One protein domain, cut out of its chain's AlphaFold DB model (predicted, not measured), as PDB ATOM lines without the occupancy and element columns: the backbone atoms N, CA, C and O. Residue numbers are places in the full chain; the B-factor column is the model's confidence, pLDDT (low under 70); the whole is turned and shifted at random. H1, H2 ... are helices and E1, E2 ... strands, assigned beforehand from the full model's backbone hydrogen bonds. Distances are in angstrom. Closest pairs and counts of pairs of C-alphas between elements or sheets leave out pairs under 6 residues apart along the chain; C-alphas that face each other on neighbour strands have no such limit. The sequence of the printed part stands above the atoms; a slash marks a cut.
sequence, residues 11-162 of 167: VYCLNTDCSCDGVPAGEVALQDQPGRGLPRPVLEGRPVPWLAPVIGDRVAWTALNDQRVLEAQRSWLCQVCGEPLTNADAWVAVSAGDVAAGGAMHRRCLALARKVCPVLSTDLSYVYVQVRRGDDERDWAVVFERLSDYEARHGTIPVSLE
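This is residues 11 to 162 of the 167 residues of an uncharacterized protein of Amycolatopsis thailandensis (UniProt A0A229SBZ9). With little regular structure, this is an elongated body: an antiparallel ribbon of two strands, E2 and E3, sits between H2 and H4, H4 makes one end and the loops of residues 11 to 62 the other. The printed part has 152 residues with four named helices and three strands, in the order E1 H1 E2 H2 H3 E3 H4; the class is mixed, with under half of the residues in named elements. It is compact, radius of gyration of the C-alphas 15.2 A, spanning 50 by 30 by 25 A.

E1, residues 63 to 65, begins at C-alpha 63 (172.478, -37.538, 21.172). H1 is residues 66 to 75, E2 90 to 95 (17.1 A), H2 107 to 116, H3 118 to 122, E3 127 to 130. H4, residues 141 to 154, 20.0 A, ends at C-alpha 154 (163.492, -41.776, 55.924).

E2 and E3 are antiparallel at 154 degrees; N 92 and O 129 are within hydrogen-bond range, 2.9 A. The closest C-alphas of E2 and H2, Trp 91 and Arg 107, are 6.4 A apart; of E3 and H4, Val 129 and Val 143, 7.2 A. H2 and H3 touch only at the corner. H1 touches no helix. In the four helices every O i to N i+4 pair is within hydrogen-bond range.

The farthest C-alphas, Gly 56 and Arg 153, are 50.1 A apart. The printed part has no cut; the links H1 to E2 and E2 to H2 are long. Residues 14 to 17 and 22 to 31 have pLDDT under 70.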
ATOM      1  N   VAL A  11     171.936 -32.090  21.538       71.31
ATOM      2  CA  VAL A  11     172.323 -32.112  22.947       71.31
ATOM      3  C   VAL A  11     172.688 -33.540  23.316       71.31
ATOM      4  O   VAL A  11     172.029 -34.489  22.889       71.31
ATOM      5  N   TYR A  12     173.765 -33.701  24.074       72.75
ATOM      6  CA  TYR A  12     174.222 -35.017  24.489       72.75
ATOM      7  C   TYR A  12     173.311 -35.564  25.582       72.75
ATOM      8  O   TYR A  12     172.887 -34.829  26.478       72.75
ATOM      9  N   CYS A  13     173.038 -36.865  25.538       73.00
ATOM     10  CA  CYS A  13     172.650 -37.543  26.758       73.00
ATOM     11  C   CYS A  13     173.876 -37.579  27.684       73.00
ATOM     12  O   CYS A  13     175.009 -37.677  27.218       73.00
ATOM     13  N   LEU A  14     173.669 -37.469  28.997       67.25
ATOM     14  CA  LEU A  14     174.757 -37.336  29.983       67.25
ATOM     15  C   LEU A  14     175.725 -38.540  30.023       67.25
ATOM     16  O   LEU A  14     176.697 -38.512  30.770       67.25
ATOM     17  N   ASN A  15     175.478 -39.592  29.233       65.75
ATOM     18  CA  ASN A  15     176.378 -40.728  29.087       65.75
ATOM     19  C   ASN A  15     177.052 -40.732  27.708       65.75
ATOM     20  O   ASN A  15     176.569 -41.359  26.762       65.75
ATOM     21  N   THR A  16     178.196 -40.056  27.622       65.00
ATOM     22  CA  THR A  16     179.014 -39.968  26.405       65.00
ATOM     23  C   THR A  16     179.676 -41.293  26.011       65.00
ATOM     24  O   THR A  16     180.085 -41.431  24.865       65.00
ATOM     25  N   ASP A  17     179.725 -42.281  26.913       67.44
ATOM     26  CA  ASP A  17     180.326 -43.606  26.688       67.44
ATOM     27  C   ASP A  17     179.262 -44.696  26.442       67.44
ATOM     28  O   ASP A  17     179.451 -45.876  26.759       67.44
ATOM     29  N   CYS A  18     178.096 -44.320  25.901       75.00
ATOM     30  CA  CYS A  18     177.018 -45.268  25.633       75.00
ATOM     31  C   CYS A  18     177.481 -46.373  24.669       75.00
ATOM     32  O   CYS A  18     177.729 -46.138  23.489       75.00
ATOM     33  N   SER A  19     177.502 -47.618  25.149       77.50
ATOM     34  CA  SER A  19     177.946 -48.794  24.381       77.50
ATOM     35  C   SER A  19     177.105 -49.118  23.145       77.50
ATOM     36  O   SER A  19     177.461 -50.003  22.370       77.50
ATOM     37  N   CYS A  20     175.962 -48.452  22.988       74.81
ATOM     38  CA  CYS A  20     175.080 -48.622  21.843       74.81
ATOM     39  C   CYS A  20     175.277 -47.550  20.780       74.81
ATOM     40  O   CYS A  20     174.606 -47.642  19.764       74.81
ATOM     41  N   ASP A  21     176.131 -46.546  20.996       75.62
ATOM     42  CA  ASP A  21     176.203 -45.418  20.081       75.62
ATOM     43  C   ASP A  21     176.650 -45.833  18.681       75.62
ATOM     44  O   ASP A  21     177.714 -46.423  18.482       75.62
ATOM     45  N   GLY A  22     175.792 -45.548  17.703       64.25
ATOM     46  CA  GLY A  22     176.045 -45.898  16.319       64.25
ATOM     47  C   GLY A  22     176.847 -44.816  15.604       64.25
ATOM     48  O   GLY A  22     177.723 -45.123  14.800       64.25
ATOM     49  N   VAL A  23     176.572 -43.546  15.886       67.94
ATOM     50  CA  VAL A  23     177.046 -42.421  15.075       67.94
ATOM     51  C   VAL A  23     177.627 -41.348  15.989       67.94
ATOM     52  O   VAL A  23     176.968 -41.000  16.966       67.94
ATOM     53  N   PRO A  24     178.815 -40.789  15.686       60.84
ATOM     54  CA  PRO A  24     179.339 -39.654  16.431       60.84
ATOM     55  C   PRO A  24     178.347 -38.487  16.403       60.84
ATOM     56  O   PRO A  24     177.851 -38.098  15.343       60.84
ATOM     57  N   ALA A  25     178.069 -37.902  17.564       52.78
ATOM     58  CA  ALA A  25     177.241 -36.708  17.650       52.78
ATOM     59  C   ALA A  25     177.829 -35.568  16.790       52.78
ATOM     60  O   ALA A  25     179.020 -35.267  16.869       52.78
ATOM     61  N   GLY A  26     176.985 -34.927  15.974       52.81
ATOM     62  CA  GLY A  26     177.387 -33.837  15.071       52.81
ATOM     63  C   GLY A  26     177.127 -34.091  13.584       52.81
ATOM     64  O   GLY A  26     177.253 -33.162  12.792       52.81
ATOM     65  N   GLU A  27     176.725 -35.299  13.184       54.66
ATOM     66  CA  GLU A  27     176.278 -35.573  11.811       54.66
ATOM     67  C   GLU A  27     174.807 -35.171  11.602       54.66
ATOM     68  O   GLU A  27     173.964 -35.445  12.447       54.66
ATOM     69  N   VAL A  28     174.479 -34.511  10.487       57.25
ATOM     70  CA  VAL A  28     173.136 -33.964  10.196       57.25
ATOM     71  C   VAL A  28     172.073 -35.071  10.112       57.25
ATOM     72  O   VAL A  28     172.227 -36.051   9.384       57.25
ATOM     73  N   ALA A  29     170.971 -34.895  10.840       56.56
ATOM     74  CA  ALA A  29     169.835 -35.807  10.859       56.56
ATOM     75  C   ALA A  29     169.069 -35.751   9.532       56.56
ATOM     76  O   ALA A  29     168.888 -34.688   8.938       56.56
ATOM     77  N   LEU A  30     168.573 -36.901   9.073       57.47
ATOM     78  CA  LEU A  30     167.695 -36.951   7.903       57.47
ATOM     79  C   LEU A  30     166.343 -36.279   8.191       57.47
ATOM     80  O   LEU A  30     165.882 -36.260   9.331       57.47
ATOM     81  N   GLN A  31     165.653 -35.828   7.139       57.19
ATOM     82  CA  GLN A  31     164.278 -35.312   7.236       57.19
ATOM     83  C   GLN A  31     163.261 -36.367   7.727       57.19
ATOM     84  O   GLN A  31     162.233 -35.995   8.292       57.19
ATOM     85  N   ASP A  32     163.533 -37.667   7.560       70.12
ATOM     86  CA  ASP A  32     162.600 -38.755   7.901       70.12
ATOM     87  C   ASP A  32     162.807 -39.283   9.331       70.12
ATOM     88  O   ASP A  32     163.182 -40.430   9.579       70.12
ATOM     89  N   GLN A  33     162.621 -38.394  10.307       82.19
ATOM     90  CA  GLN A  33     162.706 -38.749  11.720       82.19
ATOM     91  C   GLN A  33     161.442 -39.495  12.179       82.19
ATOM     92  O   GLN A  33     160.332 -39.083  11.832       82.19
ATOM     93  N   PRO A  34     161.555 -40.496  13.077       85.94
ATOM     94  CA  PRO A  34     160.408 -41.218  13.614       85.94
ATOM     95  C   PRO A  34     159.288 -40.289  14.088       85.94
ATOM     96  O   PRO A  34     159.538 -39.364  14.869       85.94
ATOM     97  N   GLY A  35     158.056 -40.560  13.655       92.12
ATOM     98  CA  GLY A  35     156.862 -39.848  14.115       92.12
ATOM     99  C   GLY A  35     156.584 -40.055  15.608       92.12
ATOM    100  O   GLY A  35     157.324 -40.751  16.312       92.12
ATOM    101  N   ARG A  36     155.503 -39.449  16.101       95.94
ATOM    102  CA  ARG A  36     155.027 -39.608  17.485       95.94
ATOM    103  C   ARG A  36     154.298 -40.936  17.692       95.94
ATOM    104  O   ARG A  36     154.013 -41.658  16.740       95.94
ATOM    105  N   GLY A  37     154.017 -41.255  18.949       96.50
ATOM    106  CA  GLY A  37     153.210 -42.391  19.361       96.50
ATOM    107  C   GLY A  37     154.001 -43.665  19.653       96.50
ATOM    108  O   GLY A  37     155.235 -43.710  19.630       96.50
ATOM    109  N   LEU A  38     153.244 -44.710  19.980       94.06
ATOM    110  CA  LEU A  38     153.712 -46.080  20.176       94.06
ATOM    111  C   LEU A  38     152.987 -47.009  19.178       94.06
ATOM    112  O   LEU A  38     151.844 -46.715  18.831       94.06
ATOM    113  N   PRO A  39     153.587 -48.146  18.773       95.62
ATOM    114  CA  PRO A  39     154.929 -48.604  19.138       95.62
ATOM    115  C   PRO A  39     156.022 -47.719  18.527       95.62
ATOM    116  O   PRO A  39     155.826 -47.098  17.488       95.62
ATOM    117  N   ARG A  40     157.182 -47.647  19.188       94.75
ATOM    118  CA  ARG A  40     158.349 -46.992  18.588       94.75
ATOM    119  C   ARG A  40     158.900 -47.868  17.461       94.75
ATOM    120  O   ARG A  40     158.932 -49.088  17.648       94.75
ATOM    121  N   PRO A  41     159.349 -47.285  16.334       93.12
ATOM    122  CA  PRO A  41     160.073 -48.052  15.331       93.12
ATOM    123  C   PRO A  41     161.315 -48.674  15.966       93.12
ATOM    124  O   PRO A  41     161.886 -48.112  16.901       93.12
ATOM    125  N   VAL A  42     161.702 -49.850  15.482       92.69
ATOM    126  CA  VAL A  42     162.829 -50.612  16.018       92.69
ATOM    127  C   VAL A  42     163.974 -50.559  15.015       92.69
ATOM    128  O   VAL A  42     163.817 -51.043  13.898       92.69
ATOM    129  N   LEU A  43     165.113 -50.005  15.426       88.44
ATOM    130  CA  LEU A  43     166.368 -50.014  14.672       88.44
ATOM    131  C   LEU A  43     167.439 -50.688  15.526       88.44
ATOM    132  O   LEU A  43     167.446 -50.532  16.746       88.44
ATOM    133  N   GLU A  44     168.287 -51.510  14.903       84.38
ATOM    134  CA  GLU A  44     169.348 -52.262  15.601       84.38
ATOM    135  C   GLU A  44     168.814 -53.091  16.798       84.38
ATOM    136  O   GLU A  44     169.468 -53.269  17.825       84.38
ATOM    137  N   GLY A  45     167.574 -53.584  16.683       88.12
ATOM    138  CA  GLY A  45     166.900 -54.368  17.724       88.12
ATOM    139  C   GLY A  45     166.369 -53.557  18.914       88.12
ATOM    140  O   GLY A  45     165.885 -54.155  19.877       88.12
ATOM    141  N   ARG A  46     166.415 -52.218  18.867       89.62
ATOM    142  CA  ARG A  46     165.966 -51.330  19.950       89.62
ATOM    143  C   ARG A  46     164.893 -50.339  19.482       89.62
ATOM    144  O   ARG A  46     164.979 -49.818  18.374       89.62
ATOM    145  N   PRO A  47     163.870 -50.057  20.305       93.75
ATOM    146  CA  PRO A  47     162.879 -49.032  19.998       93.75
ATOM    147  C   PRO A  47     163.527 -47.644  20.025       93.75
ATOM    148  O   PRO A  47     164.137 -47.276  21.026       93.75
ATOM    149  N   VAL A  48     163.358 -46.870  18.956       91.94
ATOM    150  CA  VAL A  48     163.963 -45.542  18.787       91.94
ATOM    151  C   VAL A  48     163.116 -44.479  19.500       91.94
ATOM    152  O   VAL A  48     161.953 -44.269  19.119       91.94
ATOM    153  N   PRO A  49     163.643 -43.798  20.537       93.38
ATOM    154  CA  PRO A  49     162.967 -42.674  21.176       93.38
ATOM    155  C   PRO A  49     162.624 -41.583  20.164       93.38
ATOM    156  O   PRO A  49     163.330 -41.384  19.184       93.38
ATOM    157  N   TRP A  50     161.548 -40.844  20.402       94.75
ATOM    158  CA  TRP A  50     161.177 -39.710  19.560       94.75
ATOM    159  C   TRP A  50     162.260 -38.623  19.557       94.75
ATOM    160  O   TRP A  50     162.512 -38.037  18.512       94.75
ATOM    161  N   LEU A  51     162.952 -38.393  20.675       92.12
ATOM    162  CA  LEU A  51     164.073 -37.447  20.704       92.12
ATOM    163  C   LEU A  51     165.356 -37.958  20.043       92.12
ATOM    164  O   LEU A  51     166.225 -37.141  19.745       92.12
ATOM    165  N   ALA A  52     165.500 -39.268  19.829       89.25
ATOM    166  CA  ALA A  52     166.733 -39.817  19.281       89.25
ATOM    167  C   ALA A  52     166.844 -39.460  17.788       89.25
ATOM    168  O   ALA A  52     165.908 -39.739  17.030       89.25
ATOM    169  N   PRO A  53     167.958 -38.854  17.354       86.25
ATOM    170  CA  PRO A  53     168.177 -38.555  15.954       86.25
ATOM    171  C   PRO A  53     168.512 -39.835  15.180       86.25
ATOM    172  O   PRO A  53     169.320 -40.664  15.608       86.25
ATOM    173  N   VAL A  54     167.892 -39.968  14.012       85.81
ATOM    174  CA  VAL A  54     168.219 -40.991  13.016       85.81
ATOM    175  C   VAL A  54     169.052 -40.352  11.903       85.81
ATOM    176  O   VAL A  54     168.628 -39.368  11.289       85.81
ATOM    177  N   ILE A  55     170.241 -40.900  11.660       79.38
ATOM    178  CA  ILE A  55     171.231 -40.416  10.691       79.38
ATOM    179  C   ILE A  55     171.514 -41.571   9.730       79.38
ATOM    180  O   ILE A  55     172.063 -42.600  10.123       79.38
ATOM    181  N   GLY A  56     171.091 -41.432   8.473       78.94
ATOM    182  CA  GLY A  56     171.080 -42.572   7.557       78.94
ATOM    183  C   GLY A  56     170.123 -43.661   8.052       78.94
ATOM    184  O   GLY A  56     168.945 -43.412   8.297       78.94
ATOM    185  N   ASP A  57     170.650 -44.865   8.222       81.06
ATOM    186  CA  ASP A  57     169.977 -46.040   8.777       81.06
ATOM    187  C   ASP A  57     170.346 -46.315  10.248       81.06
ATOM    188  O   ASP A  57     169.988 -47.361  10.796       81.06
ATOM    189  N   ARG A  58     171.042 -45.377  10.903       83.50
ATOM    190  CA  ARG A  58     171.603 -45.540  12.249       83.50
ATOM    191  C   ARG A  58     171.019 -44.532  13.228       83.50
ATOM    192  O   ARG A  58     170.549 -43.462  12.848       83.50
ATOM    193  N   VAL A  59     171.065 -44.872  14.511       85.62
ATOM    194  CA  VAL A  59     170.600 -44.004  15.600       85.62
ATOM    195  C   VAL A  59     171.814 -43.486  16.363       85.62
ATOM    196  O   VAL A  59     172.688 -44.272  16.739       85.62
ATOM    197  N   ALA A  60     171.873 -42.176  16.612       84.81
ATOM    198  CA  ALA A  60     172.872 -41.618  17.524       84.81
ATOM    199  C   ALA A  60     172.304 -41.673  18.948       84.81
ATOM    200  O   ALA A  60     171.497 -40.839  19.357       84.81
ATOM    201  N   TRP A  61     172.664 -42.719  19.686       84.56
ATOM    202  CA  TRP A  61     172.090 -43.027  20.996       84.56
ATOM    203  C   TRP A  61     172.655 -42.135  22.109       84.56
ATOM    204  O   TRP A  61     172.058 -42.049  23.186       84.56
ATOM    205  N   THR A  62     173.785 -41.467  21.858       83.50
ATOM    206  CA  THR A  62     174.384 -40.466  22.761       83.50
ATOM    207  C   THR A  62     173.843 -39.055  22.549       83.50
ATOM    208  O   THR A  62     174.202 -38.146  23.296       83.50
ATOM    209  N   ALA A  63     172.969 -38.851  21.562       83.62
ATOM    210  CA  ALA A  63     172.478 -37.538  21.172       83.62
ATOM    211  C   ALA A  63     170.950 -37.459  21.206       83.62
ATOM    212  O   ALA A  63     170.232 -38.449  21.062       83.62
ATOM    213  N   LEU A  64     170.452 -36.238  21.363       87.19
ATOM    214  CA  LEU A  64     169.046 -35.884  21.247       87.19
ATOM    215  C   LEU A  64     168.909 -34.752  20.231       87.19
ATOM    216  O   LEU A  64     169.719 -33.823  20.208       87.19
ATOM    217  N   ASN A  65     167.863 -34.822  19.415       87.25
ATOM    218  CA  ASN A  65     167.481 -33.768  18.484       87.25
ATOM    219  C   ASN A  65     167.056 -32.509  19.270       87.25
ATOM    220  O   ASN A  65     166.066 -32.554  20.005       87.25
ATOM    221  N   ASP A  66     167.797 -31.400  19.132       85.12
ATOM    222  CA  ASP A  66     167.580 -30.184  19.928       85.12
ATOM    223  C   ASP A  66     166.189 -29.576  19.723       85.12
ATOM    224  O   ASP A  66     165.534 -29.192  20.691       85.12
ATOM    225  N   GLN A  67     165.695 -29.543  18.486       86.94
ATOM    226  CA  GLN A  67     164.383 -29.008  18.149       86.94
ATOM    227  C   GLN A  67     163.286 -29.803  18.855       86.94
ATOM    228  O   GLN A  67     162.381 -29.215  19.449       86.94
ATOM    229  N   ARG A  68     163.387 -31.137  18.858       91.19
ATOM    230  CA  ARG A  68     162.434 -32.003  19.561       91.19
ATOM    231  C   ARG A  68     162.572 -31.903  21.077       91.19
ATOM    232  O   ARG A  68     161.556 -31.968  21.762       91.19
ATOM    233  N   VAL A  69     163.779 -31.702  21.613       89.50
ATOM    234  CA  VAL A  69     163.992 -31.431  23.049       89.50
ATOM    235  C   VAL A  69     163.295 -30.129  23.447       89.50
ATOM    236  O   VAL A  69     162.508 -30.114  24.394       89.50
ATOM    237  N   LEU A  70     163.521 -29.052  22.691       88.25
ATOM    238  CA  LEU A  70     162.879 -27.757  22.912       88.25
ATOM    239  C   LEU A  70     161.358 -27.860  22.786       88.25
ATOM    240  O   LEU A  70     160.622 -27.249  23.563       88.25
ATOM    241  N   GLU A  71     160.869 -28.639  21.823       91.94
ATOM    242  CA  GLU A  71     159.444 -28.895  21.669       91.94
ATOM    243  C   GLU A  71     158.880 -29.696  22.853       91.94
ATOM    244  O   GLU A  71     157.815 -29.350  23.368       91.94
ATOM    245  N   ALA A  72     159.594 -30.721  23.323       92.75
ATOM    246  CA  ALA A  72     159.191 -31.521  24.474       92.75
ATOM    247  C   ALA A  72     159.042 -30.675  25.735       92.75
ATOM    248  O   ALA A  72     158.039 -30.804  26.436       92.75
ATOM    249  N   GLN A  73     159.999 -29.781  25.978       89.31
ATOM    250  CA  GLN A  73     159.977 -28.851  27.105       89.31
ATOM    251  C   GLN A  73     158.801 -27.873  26.984       89.31
ATOM    252  O   GLN A  73     157.935 -27.812  27.854       89.31
ATOM    253  N   ARG A  74     158.695 -27.157  25.856       91.12
ATOM    254  CA  ARG A  74     157.665 -26.118  25.659       91.12
ATOM    255  C   ARG A  74     156.239 -26.669  25.695       91.12
ATOM    256  O   ARG A  74     155.336 -26.029  26.241       91.12
ATOM    257  N   SER A  75     156.041 -27.843  25.102       93.62
ATOM    258  CA  SER A  75     154.720 -28.445  24.894       93.62
ATOM    259  C   SER A  75     154.406 -29.579  25.871       93.62
ATOM    260  O   SER A  75     153.363 -30.213  25.730       93.62
ATOM    261  N   TRP A  76     155.271 -29.820  26.862       94.69
ATOM    262  CA  TRP A  76     155.126 -30.874  27.870       94.69
ATOM    263  C   TRP A  76     154.877 -32.261  27.250       94.69
ATOM    264  O   TRP A  76     153.823 -32.882  27.428       94.69
ATOM    265  N   LEU A  77     155.846 -32.737  26.465       96.12
ATOM    266  CA  LEU A  77     155.757 -33.991  25.710       96.12
ATOM    267  C   LEU A  77     156.708 -35.050  26.259       96.12
ATOM    268  O   LEU A  77     157.786 -34.752  26.766       96.12
ATOM    269  N   CYS A  78     156.332 -36.316  26.093       97.00
ATOM    270  CA  CYS A  78     157.171 -37.438  26.475       97.00
ATOM    271  C   CYS A  78     158.383 -37.566  25.544       97.00
ATOM    272  O   CYS A  78     158.214 -37.718  24.335       97.00
ATOM    273  N   GLN A  79     159.594 -37.659  26.095       94.94
ATOM    274  CA  GLN A  79     160.802 -37.821  25.274       94.94
ATOM    275  C   GLN A  79     160.871 -39.119  24.446       94.94
ATOM    276  O   GLN A  79     161.521 -39.185  23.401       94.94
ATOM    277  N   VAL A  80     160.177 -40.175  24.876       96.31
ATOM    278  CA  VAL A  80     160.224 -41.478  24.195       96.31
ATOM    279  C   VAL A  80     159.227 -41.555  23.047       96.31
ATOM    280  O   VAL A  80     159.584 -42.032  21.976       96.31
ATOM    281  N   CYS A  81     157.980 -41.125  23.242       97.38
ATOM    282  CA  CYS A  81     156.932 -41.268  22.227       97.38
ATOM    283  C   CYS A  81     156.500 -39.942  21.595       97.38
ATOM    284  O   CYS A  81     155.779 -39.968  20.606       97.38
ATOM    285  N   GLY A  82     156.905 -38.797  22.138       96.56
ATOM    286  CA  GLY A  82     156.497 -37.479  21.656       96.56
ATOM    287  C   GLY A  82     155.023 -37.147  21.889       96.56
ATOM    288  O   GLY A  82     154.547 -36.154  21.363       96.56
ATOM    289  N   GLU A  83     154.267 -37.941  22.647       97.69
ATOM    290  CA  GLU A  83     152.871 -37.618  22.980       97.69
ATOM    291  C   GLU A  83     152.782 -36.719  24.226       97.69
ATOM    292  O   GLU A  83     153.684 -36.777  25.071       97.69
ATOM    293  N   PRO A  84     151.705 -35.924  24.382       97.00
ATOM    294  CA  PRO A  84     151.499 -35.083  25.557       97.00
ATOM    295  C   PRO A  84     151.559 -35.857  26.875       97.00
ATOM    296  O   PRO A  84     151.009 -36.956  27.012       97.00
ATOM    297  N   LEU A  85     152.212 -35.259  27.864       96.19
ATOM    298  CA  LEU A  85     152.248 -35.750  29.234       96.19
ATOM    299  C   LEU A  85     151.073 -35.186  30.037       96.19
ATOM    300  O   LEU A  85     150.600 -34.075  29.803       96.19
ATOM    301  N   THR A  86     150.634 -35.940  31.040       92.50
ATOM    302  CA  THR A  86     149.729 -35.442  32.081       92.50
ATOM    303  C   THR A  86     150.484 -35.370  33.402       92.50
ATOM    304  O   THR A  86     151.433 -36.119  33.623       92.50
ATOM    305  N   ASN A  87     150.039 -34.506  34.313       84.31
ATOM    306  CA  ASN A  87     150.631 -34.388  35.651       84.31
ATOM    307  C   ASN A  87     150.554 -35.690  36.473       84.31
ATOM    308  O   ASN A  87     151.318 -35.864  37.413       84.31
ATOM    309  N   ALA A  88     149.638 -36.600  36.130       85.00
ATOM    310  CA  ALA A  88     149.496 -37.886  36.807       85.00
ATOM    311  C   ALA A  88     150.481 -38.953  36.292       85.00
ATOM    312  O   ALA A  88     150.731 -39.932  36.989       85.00
ATOM    313  N   ASP A  89     151.044 -38.783  35.091       89.50
ATOM    314  CA  ASP A  89     151.834 -39.820  34.414       89.50
ATOM    315  C   ASP A  89     153.205 -39.322  33.929       89.50
ATOM    316  O   ASP A  89     153.835 -39.985  33.116       89.50
ATOM    317  N   ALA A  90     153.690 -38.169  34.396       95.12
ATOM    318  CA  ALA A  90     154.994 -37.640  34.002       95.12
ATOM    319  C   ALA A  90     156.089 -38.016  35.007       95.12
ATOM    320  O   ALA A  90     155.940 -37.822  36.211       95.12
ATOM    321  N   TRP A  91     157.196 -38.551  34.494       96.06
ATOM    322  CA  TRP A  91     158.312 -39.063  35.284       96.06
ATOM    323  C   TRP A  91     159.655 -38.672  34.683       96.06
ATOM    324  O   TRP A  91     159.814 -38.688  33.465       96.06
ATOM    325  N   VAL A  92     160.642 -38.414  35.533       94.69
ATOM    326  CA  VAL A  92     162.043 -38.214  35.142       94.69
ATOM    327  C   VAL A  92     162.939 -39.250  35.811       94.69
ATOM    328  O   VAL A  92     162.584 -39.813  36.845       94.69
ATOM    329  N   ALA A  93     164.098 -39.516  35.210       92.81
ATOM    330  CA  ALA A  93     165.170 -40.276  35.842       92.81
ATOM    331  C   ALA A  93     166.218 -39.290  36.373       92.81
ATOM    332  O   ALA A  93     166.619 -38.385  35.648       92.81
ATOM    333  N   VAL A  94     166.640 -39.467  37.619       91.25
ATOM    334  CA  VAL A  94     167.527 -38.557  38.352       91.25
ATOM    335  C   VAL A  94     168.743 -39.335  38.832       91.25
ATOM    336  O   VAL A  94     168.571 -40.394  39.429       91.25
ATOM    337  N   SER A  95     169.952 -38.833  38.599       88.31
ATOM    338  CA  SER A  95     171.180 -39.387  39.183       88.31
ATOM    339  C   SER A  95     172.224 -38.286  39.364       88.31
ATOM    340  O   SER A  95     172.238 -37.321  38.610       88.31
ATOM    341  N   ALA A  96     173.077 -38.418  40.383       82.62
ATOM    342  CA  ALA A  96     174.185 -37.501  40.671       82.62
ATOM    343  C   ALA A  96     173.798 -36.004  40.743       82.62
ATOM    344  O   ALA A  96     174.608 -35.137  40.423       82.62
ATOM    345  N   GLY A  97     172.574 -35.698  41.189       79.44
ATOM    346  CA  GLY A  97     172.076 -34.322  41.270       79.44
ATOM    347  C   GLY A  97     171.688 -33.714  39.921       79.44
ATOM    348  O   GLY A  97     171.592 -32.498  39.828       79.44
ATOM    349  N   ASP A  98     171.460 -34.544  38.901       84.38
ATOM    350  CA  ASP A  98     171.032 -34.116  37.573       84.38
ATOM    351  C   ASP A  98     169.843 -34.956  37.069       84.38
ATOM    352  O   ASP A  98     169.643 -36.115  37.460       84.38
ATOM    353  N   VAL A  99     169.031 -34.365  36.195       85.69
ATOM    354  CA  VAL A  99     167.948 -35.048  35.489       85.69
ATOM    355  C   VAL A  99     168.484 -35.587  34.170       85.69
ATOM    356  O   VAL A  99     169.083 -34.870  33.373       85.69
ATOM    357  N   ALA A 100     168.225 -36.866  33.899       84.19
ATOM    358  CA  ALA A 100     168.592 -37.481  32.634       84.19
ATOM    359  C   ALA A 100     168.061 -36.651  31.453       84.19
ATOM    360  O   ALA A 100     166.878 -36.297  31.395       84.19
ATOM    361  N   ALA A 101     168.954 -36.371  30.502       76.62
ATOM    362  CA  ALA A 101     168.658 -35.551  29.336       76.62
ATOM    363  C   ALA A 101     167.390 -36.017  28.593       76.62
ATOM    364  O   ALA A 101     167.059 -37.203  28.554       76.62
ATOM    365  N   GLY A 102     166.689 -35.060  27.982       77.81
ATOM    366  CA  GLY A 102     165.458 -35.296  27.223       77.81
ATOM    367  C   GLY A 102     164.170 -35.012  27.998       77.81
ATOM    368  O   GLY A 102     163.138 -34.778  27.378       77.81
ATOM    369  N   GLY A 103     164.215 -34.931  29.329       88.12
ATOM    370  CA  GLY A 103     163.079 -34.486  30.144       88.12
ATOM    371  C   GLY A 103     162.101 -35.604  30.521       88.12
ATOM    372  O   GLY A 103     162.491 -36.744  30.767       88.12
ATOM    373  N   ALA A 104     160.813 -35.289  30.638       94.88
ATOM    374  CA  ALA A 104     159.841 -36.196  31.245       94.88
ATOM    375  C   ALA A 104     159.326 -37.313  30.305       94.88
ATOM    376  O   ALA A 104     159.353 -37.230  29.074       94.88
ATOM    377  N   MET A 105     158.831 -38.398  30.903       96.69
ATOM    378  CA  MET A 105     158.320 -39.603  30.244       96.69
ATOM    379  C   MET A 105     156.987 -40.061  30.839       96.69
ATOM    380  O   MET A 105     156.788 -39.947  32.043       96.69
ATOM    381  N   HIS A 106     156.117 -40.675  30.022       97.56
ATOM    382  CA  HIS A 106     155.010 -41.492  30.547       97.56
ATOM    383  C   HIS A 106     155.559 -42.638  31.400       97.56
ATOM    384  O   HIS A 106     156.604 -43.192  31.045       97.56
ATOM    385  N   ARG A 107     154.833 -43.124  32.417       95.12
ATOM    386  CA  ARG A 107     155.271 -44.285  33.226       95.12
ATOM    387  C   ARG A 107     155.573 -45.515  32.367       95.12
ATOM    388  O   ARG A 107     156.575 -46.199  32.575       95.12
ATOM    389  N   ARG A 108     154.750 -45.777  31.343       95.56
ATOM    390  CA  ARG A 108     154.982 -46.874  30.377       95.56
ATOM    391  C   ARG A 108     156.230 -46.660  29.513       95.56
ATOM    392  O   ARG A 108     156.925 -47.616  29.186       95.56
ATOM    393  N   CYS A 109     156.511 -45.411  29.144       97.25
ATOM    394  CA  CYS A 109     157.673 -45.042  28.343       97.25
ATOM    395  C   CYS A 109     158.952 -45.120  29.178       97.25
ATOM    396  O   CYS A 109     159.961 -45.608  28.685       97.25
ATOM    397  N   LEU A 110     158.882 -44.738  30.454       95.31
ATOM    398  CA  LEU A 110     159.951 -44.945  31.417       95.31
ATOM    399  C   LEU A 110     160.252 -46.440  31.590       95.31
ATOM    400  O   LEU A 110     161.410 -46.841  31.533       95.31
ATOM    401  N   ALA A 111     159.228 -47.283  31.750       94.19
ATOM    402  CA  ALA A 111     159.418 -48.732  31.838       94.19
ATOM    403  C   ALA A 111     160.089 -49.308  30.578       94.19
ATOM    404  O   ALA A 111     160.970 -50.162  30.681       94.19
ATOM    405  N   LEU A 112     159.714 -48.813  29.392       94.62
ATOM    406  CA  LEU A 112     160.384 -49.165  28.143       94.62
ATOM    407  C   LEU A 112     161.850 -48.719  28.152       94.62
ATOM    408  O   LEU A 112     162.724 -49.544  27.902       94.62
ATOM    409  N   ALA A 113     162.121 -47.454  28.483       93.12
ATOM    410  CA  ALA A 113     163.467 -46.891  28.532       93.12
ATOM    411  C   ALA A 113     164.373 -47.676  29.492       93.12
ATOM    412  O   ALA A 113     165.457 -48.091  29.098       93.12
ATOM    413  N   ARG A 114     163.894 -47.999  30.697       91.94
ATOM    414  CA  ARG A 114     164.611 -48.834  31.679       91.94
ATOM    415  C   ARG A 114     164.926 -50.241  31.181       91.94
ATOM    416  O   ARG A 114     165.890 -50.845  31.631       91.94
ATOM    417  N   LYS A 115     164.110 -50.786  30.278       91.56
ATOM    418  CA  LYS A 115     164.329 -52.120  29.709       91.56
ATOM    419  C   LYS A 115     165.382 -52.112  28.599       91.56
ATOM    420  O   LYS A 115     166.049 -53.122  28.400       91.56
ATOM    421  N   VAL A 116     165.480 -51.022  27.837       89.19
ATOM    422  CA  VAL A 116     166.226 -50.996  26.564       89.19
ATOM    423  C   VAL A 116     167.452 -50.090  26.572       89.19
ATOM    424  O   VAL A 116     168.350 -50.309  25.762       89.19
ATOM    425  N   CYS A 117     167.502 -49.085  27.446       87.94
ATOM    426  CA  CYS A 117     168.645 -48.194  27.589       87.94
ATOM    427  C   CYS A 117     169.692 -48.874  28.479       87.94
ATOM    428  O   CYS A 117     169.377 -49.141  29.640       87.94
ATOM    429  N   PRO A 118     170.920 -49.134  27.984       83.62
ATOM    430  CA  PRO A 118     171.972 -49.755  28.788       83.62
ATOM    431  C   PRO A 118     172.178 -49.016  30.107       83.62
ATOM    432  O   PRO A 118     172.118 -49.638  31.159       83.62
ATOM    433  N   VAL A 119     172.262 -47.685  30.045       85.31
ATOM    434  CA  VAL A 119     172.473 -46.800  31.196       85.31
ATOM    435  C   VAL A 119     171.395 -46.993  32.260       85.31
ATOM    436  O   VAL A 119     171.694 -47.414  33.372       85.31
ATOM    437  N   LEU A 120     170.124 -46.784  31.902       87.44
ATOM    438  CA  LEU A 120     169.005 -46.881  32.849       87.44
ATOM    439  C   LEU A 120     168.729 -48.319  33.316       87.44
ATOM    440  O   LEU A 120     168.072 -48.519  34.336       87.44
ATOM    441  N   SER A 121     169.168 -49.323  32.551       86.44
ATOM    442  CA  SER A 121     168.968 -50.731  32.900       86.44
ATOM    443  C   SER A 121     169.980 -51.255  33.918       86.44
ATOM    444  O   SER A 121     169.639 -52.147  34.695       86.44
ATOM    445  N   THR A 122     171.210 -50.726  33.918       84.38
ATOM    446  CA  THR A 122     172.310 -51.248  34.747       84.38
ATOM    447  C   THR A 122     172.706 -50.323  35.883       84.38
ATOM    448  O   THR A 122     173.188 -50.803  36.906       84.38
ATOM    449  N   ASP A 123     172.539 -49.013  35.714       85.69
ATOM    450  CA  ASP A 123     172.916 -48.046  36.732       85.69
ATOM    451  C   ASP A 123     171.813 -47.919  37.793       85.69
ATOM    452  O   ASP A 123     170.726 -47.388  37.559       85.69
ATOM    453  N   LEU A 124     172.109 -48.449  38.980       84.50
ATOM    454  CA  LEU A 124     171.206 -48.449  40.130       84.50
ATOM    455  C   LEU A 124     171.191 -47.113  40.886       84.50
ATOM    456  O   LEU A 124     170.410 -46.974  41.824       84.50
ATOM    457  N   SER A 125     172.027 -46.144  40.500       87.44
ATOM    458  CA  SER A 125     172.014 -44.795  41.080       87.44
ATOM    459  C   SER A 125     170.809 -43.966  40.634       87.44
ATOM    460  O   SER A 125     170.492 -42.959  41.266       87.44
ATOM    461  N   TYR A 126     170.120 -44.387  39.566       90.50
ATOM    462  CA  TYR A 126     168.947 -43.678  39.079       90.50
ATOM    463  C   TYR A 126     167.744 -43.838  40.002       90.50
ATOM    464  O   TYR A 126     167.272 -44.944  40.277       90.50
ATOM    465  N   VAL A 127     167.175 -42.692  40.353       93.25
ATOM    466  CA  VAL A 127     165.893 -42.558  41.034       93.25
ATOM    467  C   VAL A 127     164.856 -42.050  40.044       93.25
ATOM    468  O   VAL A 127     165.127 -41.162  39.240       93.25
ATOM    469  N   TYR A 128     163.647 -42.599  40.095       94.38
ATOM    470  CA  TYR A 128     162.565 -42.215  39.192       94.38
ATOM    471  C   TYR A 128     161.548 -41.343  39.918       94.38
ATOM    472  O   TYR A 128     160.839 -41.824  40.799       94.38
ATOM    473  N   VAL A 129     161.459 -40.069  39.552       94.50
ATOM    474  CA  VAL A 129     160.632 -39.094  40.274       94.50
ATOM    475  C   VAL A 129     159.451 -38.669  39.417       94.50
ATOM    476  O   VAL A 129     159.619 -38.323  38.247       94.50
ATOM    477  N   GLN A 130     158.252 -38.701  39.993       95.31
ATOM    478  CA  GLN A 130     157.057 -38.154  39.366       95.31
ATOM    479  C   GLN A 130     157.128 -36.623  39.373       95.31
ATOM    480  O   GLN A 130     157.418 -35.998  40.396       95.31
ATOM    481  N   VAL A 131     156.832 -36.011  38.233       94.19
ATOM    482  CA  VAL A 131     156.938 -34.564  38.022       94.19
ATOM    483  C   VAL A 131     155.647 -33.985  37.469       94.19
ATOM    484  O   VAL A 131     154.806 -34.695  36.916       94.19
ATOM    485  N   ARG A 132     155.480 -32.676  37.619       92.81
ATOM    486  CA  ARG A 132     154.388 -31.899  37.020       92.81
ATOM    487  C   ARG A 132     154.953 -30.890  36.036       92.81
ATOM    488  O   ARG A 132     156.121 -30.519  36.111       92.81
ATOM    489  N   ARG A 133     154.094 -30.417  35.131       90.31
ATOM    490  CA  ARG A 133     154.438 -29.276  34.280       90.31
ATOM    491  C   ARG A 133     154.834 -28.093  35.168       90.31
ATOM    492  O   ARG A 133     154.064 -27.746  36.063       90.31
ATOM    493  N   GLY A 134     155.992 -27.494  34.902       87.12
ATOM    494  CA  GLY A 134     156.539 -26.389  35.686       87.12
ATOM    495  C   GLY A 134     157.647 -26.800  36.662       87.12
ATOM    496  O   GLY A 134     158.411 -25.943  37.097       87.12
ATOM    497  N   ASP A 135     157.802 -28.094  36.977       87.56
ATOM    498  CA  ASP A 135     158.923 -28.566  37.812       87.56
ATOM    499  C   ASP A 135     160.293 -28.296  37.156       87.56
ATOM    500  O   ASP A 135     161.302 -28.179  37.851       87.56
ATOM    501  N   ASP A 136     160.326 -28.189  35.828       82.38
ATOM    502  CA  ASP A 136     161.504 -27.905  35.011       82.38
ATOM    503  C   ASP A 136     161.869 -26.411  34.943       82.38
ATOM    504  O   ASP A 136     162.994 -26.076  34.578       82.38
ATOM    505  N   GLU A 137     160.974 -25.500  35.349       80.81
ATOM    506  CA  GLU A 137     161.175 -24.041  35.235       80.81
ATOM    507  C   GLU A 137     162.359 -23.513  36.056       80.81
ATOM    508  O   GLU A 137     162.928 -22.470  35.735       80.81
ATOM    509  N   ARG A 138     162.732 -24.224  37.125       76.25
ATOM    510  CA  ARG A 138     163.866 -23.888  38.000       76.25
ATOM    511  C   ARG A 138     164.966 -24.937  37.924       76.25
ATOM    512  O   ARG A 138     165.506 -25.314  38.959       76.25
ATOM    513  N   ASP A 139     165.238 -25.438  36.720       81.75
ATOM    514  CA  ASP A 139     166.274 -26.448  36.480       81.75
ATOM    515  C   ASP A 139     166.114 -27.660  37.412       81.75
ATOM    516  O   ASP A 139     167.031 -28.093  38.105       81.75
ATOM    517  N   TRP A 140     164.871 -28.137  37.529       88.00
ATOM    518  CA  TRP A 140     164.504 -29.276  38.369       88.00
ATOM    519  C   TRP A 140     164.820 -29.136  39.868       88.00
ATOM    520  O   TRP A 140     164.708 -30.122  40.593       88.00
ATOM    521  N   ALA A 141     165.111 -27.934  40.385       88.25
ATOM    522  CA  ALA A 141     165.400 -27.708  41.809       88.25
ATOM    523  C   ALA A 141     164.357 -28.343  42.750       88.25
ATOM    524  O   ALA A 141     164.708 -28.990  43.732       88.25
ATOM    525  N   VAL A 142     163.072 -28.263  42.387       89.44
ATOM    526  CA  VAL A 142     161.954 -28.874  43.134       89.44
ATOM    527  C   VAL A 142     162.044 -30.404  43.194       89.44
ATOM    528  O   VAL A 142     161.570 -31.029  44.141       89.44
ATOM    529  N   VAL A 143     162.610 -31.051  42.175       90.75
ATOM    530  CA  VAL A 143     162.853 -32.502  42.173       90.75
ATOM    531  C   VAL A 143     163.923 -32.850  43.206       90.75
ATOM    532  O   VAL A 143     163.719 -33.765  44.004       90.75
ATOM    533  N   PHE A 144     165.027 -32.101  43.234       92.00
ATOM    534  CA  PHE A 144     166.137 -32.341  44.161       92.00
ATOM    535  C   PHE A 144     165.777 -32.020  45.614       92.00
ATOM    536  O   PHE A 144     166.131 -32.785  46.511       92.00
ATOM    537  N   GLU A 145     165.025 -30.942  45.847       91.75
ATOM    538  CA  GLU A 145     164.471 -30.602  47.165       91.75
ATOM    539  C   GLU A 145     163.605 -31.756  47.694       91.75
ATOM    540  O   GLU A 145     163.848 -32.256  48.789       91.75
ATOM    541  N   ARG A 146     162.680 -32.285  46.877       92.00
ATOM    542  CA  ARG A 146     161.829 -33.425  47.268       92.00
ATOM    543  C   ARG A 146     162.616 -34.689  47.606       92.00
ATOM    544  O   ARG A 146     162.251 -35.395  48.546       92.00
ATOM    545  N   LEU A 147     163.666 -34.997  46.845       92.25
ATOM    546  CA  LEU A 147     164.532 -36.144  47.131       92.25
ATOM    547  C   LEU A 147     165.290 -35.955  48.450       92.25
ATOM    548  O   LEU A 147     165.323 -36.878  49.264       92.25
ATOM    549  N   SER A 148     165.825 -34.754  48.680       91.88
ATOM    550  CA  SER A 148     166.540 -34.398  49.911       91.88
ATOM    551  C   SER A 148     165.623 -34.473  51.136       91.88
ATOM    552  O   SER A 148     165.987 -35.055  52.156       91.88
ATOM    553  N   ASP A 149     164.396 -33.959  51.021       93.06
ATOM    554  CA  ASP A 149     163.388 -34.011  52.083       93.06
ATOM    555  C   ASP A 149     162.946 -35.444  52.396       93.06
ATOM    556  O   ASP A 149     162.668 -35.781  53.549       93.06
ATOM    557  N   TYR A 150     162.849 -36.306  51.379       92.88
ATOM    558  CA  TYR A 150     162.555 -37.720  51.589       92.88
ATOM    559  C   TYR A 150     163.707 -38.414  52.325       92.88
ATOM    560  O   TYR A 150     163.474 -39.100  53.321       92.88
ATOM    561  N   GLU A 151     164.949 -38.214  51.881       92.88
ATOM    562  CA  GLU A 151     166.126 -38.801  52.524       92.88
ATOM    563  C   GLU A 151     166.260 -38.344  53.981       92.88
ATOM    564  O   GLU A 151     166.461 -39.174  54.864       92.88
ATOM    565  N   ALA A 152     166.056 -37.056  54.265       93.00
ATOM    566  CA  ALA A 152     166.084 -36.528  55.627       93.00
ATOM    567  C   ALA A 152     165.012 -37.166  56.534       93.00
ATOM    568  O   ALA A 152     165.261 -37.398  57.718       93.00
ATOM    569  N   ARG A 153     163.827 -37.474  55.987       93.69
ATOM    570  CA  ARG A 153     162.719 -38.102  56.728       93.69
ATOM    571  C   ARG A 153     162.895 -39.607  56.932       93.69
ATOM    572  O   ARG A 153     162.479 -40.126  57.967       93.69
ATOM    573  N   HIS A 154     163.473 -40.308  55.960       92.25
ATOM    574  CA  HIS A 154     163.492 -41.776  55.924       92.25
ATOM    575  C   HIS A 154     164.886 -42.394  56.098       92.25
ATOM    576  O   HIS A 154     164.994 -43.602  56.297       92.25
ATOM    577  N   GLY A 155     165.950 -41.593  56.034       92.38
ATOM    578  CA  GLY A 155     167.345 -42.039  56.084       92.38
ATOM    579  C   GLY A 155     167.819 -42.784  54.831       92.38
ATOM    580  O   GLY A 155     168.907 -43.353  54.842       92.38
ATOM    581  N   THR A 156     167.001 -42.829  53.773       90.94
ATOM    582  CA  THR A 156     167.286 -43.533  52.513       90.94
ATOM    583  C   THR A 156     166.605 -42.835  51.341       90.94
ATOM    584  O   THR A 156     165.519 -42.283  51.516       90.94
ATOM    585  N   ILE A 157     167.164 -42.966  50.139       87.75
ATOM    586  CA  ILE A 157     166.534 -42.536  48.884       87.75
ATOM    587  C   ILE A 157     165.789 -43.729  48.250       87.75
ATOM    588  O   ILE A 157     166.349 -44.828  48.185       87.75
ATOM    589  N   PRO A 158     164.534 -43.566  47.787       89.69
ATOM    590  CA  PRO A 158     163.764 -44.658  47.212       89.69
ATOM    591  C   PRO A 158     164.154 -44.878  45.745       89.69
ATOM    592  O   PRO A 158     164.683 -43.990  45.087       89.69
ATOM    593  N   VAL A 159     163.807 -46.040  45.184       88.88
ATOM    594  CA  VAL A 159     163.970 -46.283  43.735       88.88
ATOM    595  C   VAL A 159     163.022 -45.402  42.916       88.88
ATOM    596  O   VAL A 159     163.356 -44.973  41.813       88.88
ATOM    597  N   SER A 160     161.824 -45.134  43.435       90.00
ATOM    598  CA  SER A 160     160.842 -44.262  42.795       90.00
ATOM    599  C   SER A 160     160.111 -43.404  43.818       90.00
ATOM    600  O   SER A 160     159.733 -43.916  44.872       90.00
ATOM    601  N   LEU A 161     159.865 -42.140  43.476       90.06
ATOM    602  CA  LEU A 161     159.176 -41.169  44.320       90.06
ATOM    603  C   LEU A 161     157.961 -40.591  43.582       90.06
ATOM    604  O   LEU A 161     158.112 -39.910  42.569       90.06
ATOM    605  N   GLU A 162     156.763 -40.878  44.088       90.44
ATOM    606  CA  GLU A 162     155.497 -40.289  43.628       90.44
ATOM    607  C   GLU A 162     155.203 -38.993  44.404       90.44
ATOM    608  O   GLU A 162     155.768 -38.763  45.476       90.44
TER     609      GLU A 162